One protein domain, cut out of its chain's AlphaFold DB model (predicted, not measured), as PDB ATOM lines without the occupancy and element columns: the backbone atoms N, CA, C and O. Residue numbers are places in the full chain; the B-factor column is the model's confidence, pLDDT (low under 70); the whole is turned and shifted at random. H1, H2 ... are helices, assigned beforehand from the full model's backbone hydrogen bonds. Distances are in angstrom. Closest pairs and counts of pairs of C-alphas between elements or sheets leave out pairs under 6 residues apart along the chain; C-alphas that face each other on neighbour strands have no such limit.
ATOM      1  N   VAL A 115      25.107  -1.074 -14.835       92.06
ATOM      2  CA  VAL A 115      25.304   0.391 -14.860       92.06
ATOM      3  C   VAL A 115      26.575   0.886 -14.163       92.06
ATOM      4  O   VAL A 115      27.040   1.988 -14.456       92.06
ATOM      5  N   ASP A 116      27.151   0.106 -13.248       92.31
ATOM      6  CA  ASP A 116      28.435   0.439 -12.635       92.31
ATOM      7  C   ASP A 116      29.603  -0.078 -13.478       92.31
ATOM      8  O   ASP A 116      30.565   0.661 -13.701       92.31
ATOM      9  N   ALA A 117      29.479  -1.289 -14.023       93.56
ATOM     10  CA  ALA A 117      30.530  -1.944 -14.795       93.56
ATOM     11  C   ALA A 117      30.890  -1.214 -16.106       93.56
ATOM     12  O   ALA A 117      32.037  -1.261 -16.560       93.56
ATOM     13  N   VAL A 118      29.944  -0.479 -16.707       93.88
ATOM     14  CA  VAL A 118      30.170   0.285 -17.952       93.88
ATOM     15  C   VAL A 118      31.172   1.439 -17.822       93.88
ATOM     16  O   VAL A 118      31.642   1.974 -18.832       93.88
ATOM     17  N   LYS A 119      31.539   1.839 -16.596       89.62
ATOM     18  CA  LYS A 119      32.513   2.919 -16.352       89.62
ATOM     19  C   LYS A 119      33.881   2.624 -16.970       89.62
ATOM     20  O   LYS A 119      34.574   3.555 -17.362       89.62
ATOM     21  N   HIS A 120      34.231   1.346 -17.092       87.62
ATOM     22  CA  HIS A 120      35.531   0.879 -17.577       87.62
ATOM     23  C   HIS A 120      35.499   0.362 -19.024       87.62
ATOM     24  O   HIS A 120      36.491  -0.188 -19.496       87.62
ATOM     25  N   LEU A 121      34.368   0.503 -19.721       94.12
ATOM     26  CA  LEU A 121      34.172  -0.005 -21.079       94.12
ATOM     27  C   LEU A 121      34.109   1.127 -22.107       94.12
ATOM     28  O   LEU A 121      33.533   2.171 -21.802       94.12
ATOM     29  N   PRO A 122      34.588   0.916 -23.345       94.44
ATOM     30  CA  PRO A 122      34.238   1.754 -24.489       94.44
ATOM     31  C   PRO A 122      32.724   1.760 -24.733       94.44
ATOM     32  O   PRO A 122      32.057   0.744 -24.529       94.44
ATOM     33  N   ASP A 123      32.184   2.869 -25.238       94.12
ATOM     34  CA  ASP A 123      30.735   3.089 -25.381       94.12
ATOM     35  C   ASP A 123      30.002   1.955 -26.111       94.12
ATOM     36  O   ASP A 123      28.945   1.513 -25.668       94.12
ATOM     37  N   ARG A 124      30.581   1.424 -27.195       92.06
ATOM     38  CA  ARG A 124      29.974   0.322 -27.957       92.06
ATOM     39  C   ARG A 124      29.805  -0.946 -27.112       92.06
ATOM     40  O   ARG A 124      28.748  -1.571 -27.153       92.06
ATOM     41  N   GLN A 125      30.837  -1.325 -26.359       94.12
ATOM     42  CA  GLN A 125      30.788  -2.492 -25.472       94.12
ATOM     43  C   GLN A 125      29.895  -2.224 -24.263       94.12
ATOM     44  O   GLN A 125      29.164  -3.110 -23.837       94.12
ATOM     45  N   ALA A 126      29.910  -0.994 -23.747       94.69
ATOM     46  CA  ALA A 126      29.045  -0.583 -22.656       94.69
ATOM     47  C   ALA A 126      27.559  -0.712 -23.025       94.69
ATOM     48  O   ALA A 126      26.808  -1.333 -22.282       94.69
ATOM     49  N   ILE A 127      27.145  -0.200 -24.188       92.62
ATOM     50  CA  ILE A 127      25.763  -0.330 -24.680       92.62
ATOM     51  C   ILE A 127      25.389  -1.807 -24.835       92.62
ATOM     52  O   ILE A 127      24.351  -2.231 -24.339       92.62
ATOM     53  N   ALA A 128      26.259  -2.607 -25.457       90.75
ATOM     54  CA  ALA A 128      26.007  -4.035 -25.634       90.75
ATOM     55  C   ALA A 128      25.889  -4.790 -24.296       90.75
ATOM     56  O   ALA A 128      25.042  -5.671 -24.167       90.75
ATOM     57  N   LEU A 129      26.693  -4.430 -23.289       93.62
ATOM     58  CA  LEU A 129      26.561  -4.978 -21.941       93.62
ATOM     59  C   LEU A 129      25.195  -4.620 -21.339       93.62
ATOM     60  O   LEU A 129      24.523  -5.506 -20.821       93.62
ATOM     61  N   LEU A 130      24.775  -3.353 -21.425       93.12
ATOM     62  CA  LEU A 130      23.481  -2.896 -20.903       93.12
ATOM     63  C   LEU A 130      22.304  -3.599 -21.592       93.12
ATOM     64  O   LEU A 130      21.364  -4.000 -20.909       93.12
ATOM     65  N   ASP A 131      22.381  -3.807 -22.912       90.25
ATOM     66  CA  ASP A 131      21.353  -4.528 -23.671       90.25
ATOM     67  C   ASP A 131      21.135  -5.938 -23.123       90.25
ATOM     68  O   ASP A 131      20.008  -6.412 -23.063       90.25
ATOM     69  N   VAL A 132      22.214  -6.646 -22.773       90.00
ATOM     70  CA  VAL A 132      22.118  -8.021 -22.270       90.00
ATOM     71  C   VAL A 132      21.750  -8.028 -20.786       90.00
ATOM     72  O   VAL A 132      20.829  -8.751 -20.404       90.00
ATOM     73  N   ALA A 133      22.417  -7.208 -19.970       90.25
ATOM     74  CA  ALA A 133      22.220  -7.147 -18.521       90.25
ATOM     75  C   ALA A 133      20.796  -6.724 -18.130       90.25
ATOM     76  O   ALA A 133      20.262  -7.202 -17.132       90.25
ATOM     77  N   TYR A 134      20.163  -5.868 -18.938       90.56
ATOM     78  CA  TYR A 134      18.806  -5.367 -18.710       90.56
ATOM     79  C   TYR A 134      17.834  -5.802 -19.812       90.56
ATOM     80  O   TYR A 134      16.924  -5.057 -20.181       90.56
ATOM     81  N   SER A 135      18.026  -7.008 -20.342       86.06
ATOM     82  CA  SER A 135      17.102  -7.619 -21.299       86.06
ATOM     83  C   SER A 135      15.858  -8.204 -20.635       86.06
ATOM     84  O   SER A 135      15.826  -8.473 -19.431       86.06
ATOM     85  N   GLY A 136      14.821  -8.430 -21.440       82.56
ATOM     86  CA  GLY A 136      13.633  -9.147 -20.999       82.56
ATOM     87  C   GLY A 136      12.616  -8.294 -20.253       82.56
ATOM     88  O   GLY A 136      12.837  -7.133 -19.907       82.56
ATOM     89  N   ARG A 137      11.486  -8.937 -19.948       79.12
ATOM     90  CA  ARG A 137      10.295  -8.339 -19.323       79.12
ATOM     91  C   ARG A 137      10.587  -7.458 -18.104       79.12
ATOM     92  O   ARG A 137       9.896  -6.470 -17.876       79.12
ATOM     93  N   HIS A 138      11.571  -7.829 -17.290       83.56
ATOM     94  CA  HIS A 138      11.892  -7.120 -16.049       83.56
ATOM     95  C   HIS A 138      13.106  -6.193 -16.168       83.56
ATOM     96  O   HIS A 138      13.423  -5.504 -15.199       83.56
ATOM     97  N   GLY A 139      13.745  -6.121 -17.338       84.25
ATOM     98  CA  GLY A 139      14.972  -5.361 -17.571       84.25
ATOM     99  C   GLY A 139      14.869  -3.897 -17.150       84.25
ATOM    100  O   GLY A 139      15.681  -3.422 -16.361       84.25
ATOM    101  N   SER A 140      13.804  -3.204 -17.561       84.62
ATOM    102  CA  SER A 140      13.560  -1.799 -17.198       84.62
ATOM    103  C   SER A 140      13.358  -1.586 -15.693       84.62
ATOM    104  O   SER A 140      13.799  -0.579 -15.136       84.62
ATOM    105  N   ALA A 141      12.705  -2.530 -15.007       86.12
ATOM    106  CA  ALA A 141      12.494  -2.455 -13.561       86.12
ATOM    107  C   ALA A 141      13.797  -2.721 -12.790       86.12
ATOM    108  O   ALA A 141      14.104  -2.016 -11.826       86.12
ATOM    109  N   VAL A 142      14.583  -3.698 -13.248       87.94
ATOM    110  CA  VAL A 142      15.914  -4.013 -12.714       87.94
ATOM    111  C   VAL A 142      16.853  -2.822 -12.905       87.94
ATOM    112  O   VAL A 142      17.448  -2.364 -11.932       87.94
ATOM    113  N   LEU A 143      16.897  -2.239 -14.106       89.44
ATOM    114  CA  LEU A 143      17.669  -1.033 -14.387       89.44
ATOM    115  C   LEU A 143      17.257   0.127 -13.479       89.44
ATOM    116  O   LEU A 143      18.122   0.797 -12.932       89.44
ATOM    117  N   ARG A 144      15.957   0.366 -13.273       86.94
ATOM    118  CA  ARG A 144      15.482   1.442 -12.387       86.94
ATOM    119  C   ARG A 144      15.927   1.239 -10.937       86.94
ATOM    120  O   ARG A 144      16.292   2.202 -10.270       86.94
ATOM    121  N   ARG A 145      15.920  -0.006 -10.455       86.25
ATOM    122  CA  ARG A 145      16.427  -0.366  -9.121       86.25
ATOM    123  C   ARG A 145      17.943  -0.173  -9.022       86.25
ATOM    124  O   ARG A 145      18.446   0.254  -7.985       86.25
ATOM    125  N   GLU A 146      18.669  -0.488 -10.089       85.94
ATOM    126  CA  GLU A 146      20.132  -0.438 -10.134       85.94
ATOM    127  C   GLU A 146      20.700   0.920 -10.557       85.94
ATOM    128  O   GLU A 146      21.860   1.208 -10.279       85.94
ATOM    129  N   SER A 147      19.909   1.798 -11.160       80.19
ATOM    130  CA  SER A 147      20.301   3.145 -11.563       80.19
ATOM    131  C   SER A 147      19.636   4.174 -10.646       80.19
ATOM    132  O   SER A 147      18.634   4.780 -11.035       80.19
ATOM    133  N   PRO A 148      20.159   4.415  -9.426       65.81
ATOM    134  CA  PRO A 148      19.676   5.524  -8.617       65.81
ATOM    135  C   PRO A 148      19.899   6.842  -9.374       65.81
ATOM    136  O   PRO A 148      20.761   6.921 -10.247       65.81
ATOM    137  N   MET A 149      19.174   7.900  -8.999       55.72
ATOM    138  CA  MET A 149      19.147   9.218  -9.670       55.72
ATOM    139  C   MET A 149      20.516   9.910  -9.894       55.72
ATOM    140  O   MET A 149      20.560  10.997 -10.459       55.72
ATOM    141  N   ARG A 150      21.640   9.325  -9.458       65.94
ATOM    142  CA  ARG A 150      23.001   9.884  -9.521       65.94
ATOM    143  C   ARG A 150      23.982   8.993 -10.295       65.94
ATOM    144  O   ARG A 150      25.076   8.708  -9.809       65.94
ATOM    145  N   VAL A 151      23.613   8.547 -11.492       80.06
ATOM    146  CA  VAL A 151      24.599   8.038 -12.463       80.06
ATOM    147  C   VAL A 151      25.264   9.205 -13.200       80.06
ATOM    148  O   VAL A 151      24.685  10.283 -13.323       80.06
ATOM    149  N   SER A 152      26.500   9.019 -13.672       85.75
ATOM    150  CA  SER A 152      27.191  10.055 -14.460       85.75
ATOM    151  C   SER A 152      26.443  10.365 -15.763       85.75
ATOM    152  O   SER A 152      25.758   9.491 -16.297       85.75
ATOM    153  N   ALA A 153      26.632  11.570 -16.317       88.44
ATOM    154  CA  ALA A 153      26.028  11.966 -17.593       88.44
ATOM    155  C   ALA A 153      26.334  10.961 -18.716       88.44
ATOM    156  O   ALA A 153      25.427  10.547 -19.430       88.44
ATOM    157  N   ARG A 154      27.581  10.470 -18.788       91.50
ATOM    158  CA  ARG A 154      27.975   9.421 -19.737       91.50
ATOM    159  C   ARG A 154      27.144   8.150 -19.566       91.50
ATOM    160  O   ARG A 154      26.634   7.622 -20.544       91.50
ATOM    161  N   VAL A 155      27.002   7.651 -18.337       90.12
ATOM    162  CA  VAL A 155      26.225   6.427 -18.073       90.12
ATOM    163  C   VAL A 155      24.753   6.627 -18.426       90.12
ATOM    164  O   VAL A 155      24.163   5.729 -19.015       90.12
ATOM    165  N   LYS A 156      24.187   7.811 -18.153       88.62
ATOM    166  CA  LYS A 156      22.829   8.160 -18.585       88.62
ATOM    167  C   LYS A 156      22.690   8.062 -20.110       88.62
ATOM    168  O   LYS A 156      21.846   7.316 -20.585       88.62
ATOM    169  N   THR A 157      23.595   8.687 -20.867       90.12
ATOM    170  CA  THR A 157      23.607   8.599 -22.338       90.12
ATOM    171  C   THR A 157      23.751   7.162 -22.850       90.12
ATOM    172  O   THR A 157      23.124   6.791 -23.837       90.12
ATOM    173  N   LEU A 158      24.569   6.329 -22.197       92.12
ATOM    174  CA  LEU A 158      24.726   4.921 -22.577       92.12
ATOM    175  C   LEU A 158      23.442   4.118 -22.347       92.12
ATOM    176  O   LEU A 158      23.084   3.297 -23.187       92.12
ATOM    177  N   VAL A 159      22.751   4.371 -21.235       89.31
ATOM    178  CA  VAL A 159      21.455   3.760 -20.919       89.31
ATOM    179  C   VAL A 159      20.390   4.171 -21.935       89.31
ATOM    180  O   VAL A 159      19.690   3.304 -22.451       89.31
ATOM    181  N   ASP A 160      20.318   5.457 -22.287       85.69
ATOM    182  CA  ASP A 160      19.346   5.976 -23.260       85.69
ATOM    183  C   ASP A 160      19.552   5.361 -24.660       85.69
ATOM    184  O   ASP A 160      18.604   5.158 -25.421       85.69
ATOM    185  N   ARG A 161      20.792   4.982 -24.994       86.50
ATOM    186  CA  ARG A 161      21.143   4.304 -26.255       86.50
ATOM    187  C   ARG A 161      20.973   2.781 -26.219       86.50
ATOM    188  O   ARG A 161      20.962   2.158 -27.279       86.50
ATOM    189  N   ALA A 162      20.864   2.174 -25.041       85.69
ATOM    190  CA  ALA A 162      20.712   0.729 -24.893       85.69
ATOM    191  C   ALA A 162      19.253   0.295 -25.080       85.69
ATOM    192  O   ALA A 162      18.339   0.900 -24.524       85.69
ATOM    193  N   ALA A 163      19.024  -0.795 -25.806       82.81
ATOM    194  CA  ALA A 163      17.720  -1.409 -26.041       82.81
ATOM    195  C   ALA A 163      17.224  -2.173 -24.795       82.81
ATOM    196  O   ALA A 163      16.989  -3.380 -24.818       82.81
ATOM    197  N   VAL A 164      17.095  -1.457 -23.679       82.00
ATOM    198  CA  VAL A 164      16.641  -1.982 -22.389       82.00
ATOM    199  C   VAL A 164      15.243  -2.575 -22.525       82.00
ATOM    200  O   VAL A 164      14.348  -1.971 -23.112       82.00
ATOM    201  N   GLY A 165      15.060  -3.758 -21.946       77.62
ATOM    202  CA  GLY A 165      13.810  -4.496 -22.004       77.62
ATOM    203  C   GLY A 165      13.642  -5.320 -23.276       77.62
ATOM    204  O   GLY A 165      12.870  -6.264 -23.230       77.62
ATOM    205  N   ALA A 166      14.375  -5.055 -24.362       76.31
ATOM    206  CA  ALA A 166      14.285  -5.868 -25.573       76.31
ATOM    207  C   ALA A 166      14.896  -7.260 -25.340       76.31
ATOM    208  O   ALA A 166      16.046  -7.404 -24.899       76.31
ATOM    209  N   ASP A 167      14.121  -8.301 -25.608       74.69
ATOM    210  CA  ASP A 167      14.473  -9.678 -25.270       74.69
ATOM    211  C   ASP A 167      15.143 -10.430 -26.423       74.69
ATOM    212  O   ASP A 167      15.994 -11.286 -26.172       74.69
ATOM    213  N   SER A 168      14.871 -10.035 -27.668       70.19
ATOM    214  CA  SER A 168      15.394 -10.698 -28.864       70.19
ATOM    215  C   SER A 168      16.380  -9.835 -29.658       70.19
ATOM    216  O   SER A 168      16.357  -8.604 -29.622       70.19
ATOM    217  N   VAL A 169      17.281 -10.485 -30.405       72.06
ATOM    218  CA  VAL A 169      18.255  -9.791 -31.271       72.06
ATOM    219  C   VAL A 169      17.563  -8.912 -32.327       72.06
ATOM    220  O   VAL A 169      17.956  -7.749 -32.439       72.06
ATOM    221  N   PRO A 170      16.527  -9.383 -33.058       71.75
ATOM    222  CA  PRO A 170      15.806  -8.537 -34.009       71.75
ATOM    223  C   PRO A 170      15.135  -7.338 -33.338       71.75
ATOM    224  O   PRO A 170      15.214  -6.225 -33.851       71.75
ATOM    225  N   GLU A 171      14.537  -7.538 -32.161       72.19
ATOM    226  CA  GLU A 171      13.907  -6.458 -31.402       72.19
ATOM    227  C   GLU A 171      14.933  -5.399 -30.980       72.19
ATOM    228  O   GLU A 171      14.703  -4.208 -31.172       72.19
ATOM    229  N   ARG A 172      16.111  -5.807 -30.495       78.06
ATOM    230  CA  ARG A 172      17.195  -4.870 -30.156       78.06
ATOM    231  C   ARG A 172      17.681  -4.078 -31.364       78.06
ATOM    232  O   ARG A 172      17.953  -2.889 -31.225       78.06
ATOM    233  N   ILE A 173      17.817  -4.725 -32.525       77.00
ATOM    234  CA  ILE A 173      18.197  -4.053 -33.778       77.00
ATOM    235  C   ILE A 173      17.145  -3.001 -34.135       77.00
ATOM    236  O   ILE A 173      17.501  -1.855 -34.403       77.00
ATOM    237  N   LEU A 174      15.862  -3.366 -34.066       76.44
ATOM    238  CA  LEU A 174      14.756  -2.467 -34.369       76.44
ATOM    239  C   LEU A 174      14.703  -1.273 -33.404       76.44
ATOM    240  O   LEU A 174      14.658  -0.134 -33.855       76.44
ATOM    241  N   VAL A 175      14.786  -1.503 -32.089       76.94
ATOM    242  CA  VAL A 175      14.798  -0.424 -31.081       76.94
ATOM    243  C   VAL A 175      15.943   0.549 -31.322       76.94
ATOM    244  O   VAL A 175      15.744   1.759 -31.250       76.94
ATOM    245  N   LYS A 176      17.141   0.035 -31.615       76.88
ATOM    246  CA  LYS A 176      18.308   0.880 -31.883       76.88
ATOM    247  C   LYS A 176      18.117   1.720 -33.136       76.88
ATOM    248  O   LYS A 176      18.305   2.926 -33.057       76.88
ATOM    249  N   ALA A 177      17.684   1.109 -34.238       77.81
ATOM    250  CA  ALA A 177      17.430   1.822 -35.486       77.81
ATOM    251  C   ALA A 177      16.376   2.931 -35.309       77.81
ATOM    252  O   ALA A 177      16.554   4.043 -35.797       77.81
ATOM    253  N   LEU A 178      15.306   2.661 -34.554       78.56
ATOM    254  CA  LEU A 178      14.260   3.649 -34.284       78.56
ATOM    255  C   LEU A 178      14.759   4.798 -33.393       78.56
ATOM    256  O   LEU A 178      14.449   5.955 -33.663       78.56
ATOM    257  N   ARG A 179      15.587   4.512 -32.380       76.81
ATOM    258  CA  ARG A 179      16.204   5.559 -31.545       76.81
ATOM    259  C   ARG A 179      17.240   6.386 -32.297       76.81
ATOM    260  O   ARG A 179      17.311   7.592 -32.091       76.81
ATOM    261  N   GLU A 180      18.018   5.766 -33.182       78.69
ATOM    262  CA  GLU A 180      18.930   6.475 -34.089       78.69
ATOM    263  C   GLU A 180      18.168   7.405 -35.046       78.69
ATOM    264  O   GLU A 180      18.664   8.480 -35.373       78.69
ATOM    265  N   ALA A 181      16.936   7.042 -35.417       76.88
ATOM    266  CA  ALA A 181      16.016   7.890 -36.174       76.88
ATOM    267  C   ALA A 181      15.292   8.960 -35.323       76.88
ATOM    268  O   ALA A 181      14.464   9.699 -35.853       76.88
ATOM    269  N   GLY A 182      15.589   9.064 -34.022       74.00
ATOM    270  CA  GLY A 182      15.023  10.073 -33.121       74.00
ATOM    271  C   GLY A 182      13.678   9.707 -32.483       74.00
ATOM    272  O   GLY A 182      13.030  10.581 -31.914       74.00
TER     273      GLY A 182
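AT A GLANCE: This is residues 115 to 182 of the 205 residues of an uncharacterized protein of Corynebacterium diphtheriae (strain ATCC 700971 / NCTC 13129 / Biotype gravis) (UniProt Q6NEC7). A short helical hairpin, H1 and H2, is crossed by H4, and these three make a small core; H3 and H5 sit on two different sides of it, near the core but touching no helix. The printed part has 68 residues with five named helices, H1 to H5 in chain order, and no named strand: the class is all helix. It is compact and rounded, with a radius of gyration of the C-alphas of 11.2 A and spans of 30 by 23 by 20 A.

HOW THE PARTS SIT: H1, residues 115 to 120, and H2, residues 123 to 133, form a helical hairpin: they touch, closest at the C-alphas of Val 118 and Ala 126, 4.9 A apart, at a shallow tilt of 31 degrees, opposite ways. H3, residues 139 to 146, is close to H2 but not clearly touching, and about perpendicular at 75 degrees; the closest C-alphas, of Ala 133 and Gly 139, are 7.5 A apart. H4, residues 153 to 161, touches H2 at a steep tilt of 62 degrees, the same way, with the C-alphas of Ile 127 and Leu 158 closest at 5.8 A. H4 also touches H1, closest at the C-alphas of Val 115 and Val 155, 6.9 A apart. H5, residues 169 to 180, is close to H4 but not clearly touching, with the C-alphas of Arg 161 and Lys 176 closest at 7.2 A. H5 is apart from H1 and H3. In H2, H3, H4 and H5 every O i to N i+4 pair is within hydrogen-bond range; in H1 0 of 2 are, beside 2 of 3 O i to N i+3 pairs.

IN THESE COORDINATES: H1 begins at C-alpha 115 (25.304, 0.391, -14.860). H2 is 15.0 A long, H4 12.6 A. H5, 16.5 A, ends at C-alpha 180 (18.930, 6.475, -34.089).

THE WHOLE: The farthest C-alphas, of Arg 150 and Pro 170, are 31.5 A apart. The printed part has no cut and no long link. Residues 148 to 150 are under pLDDT 70.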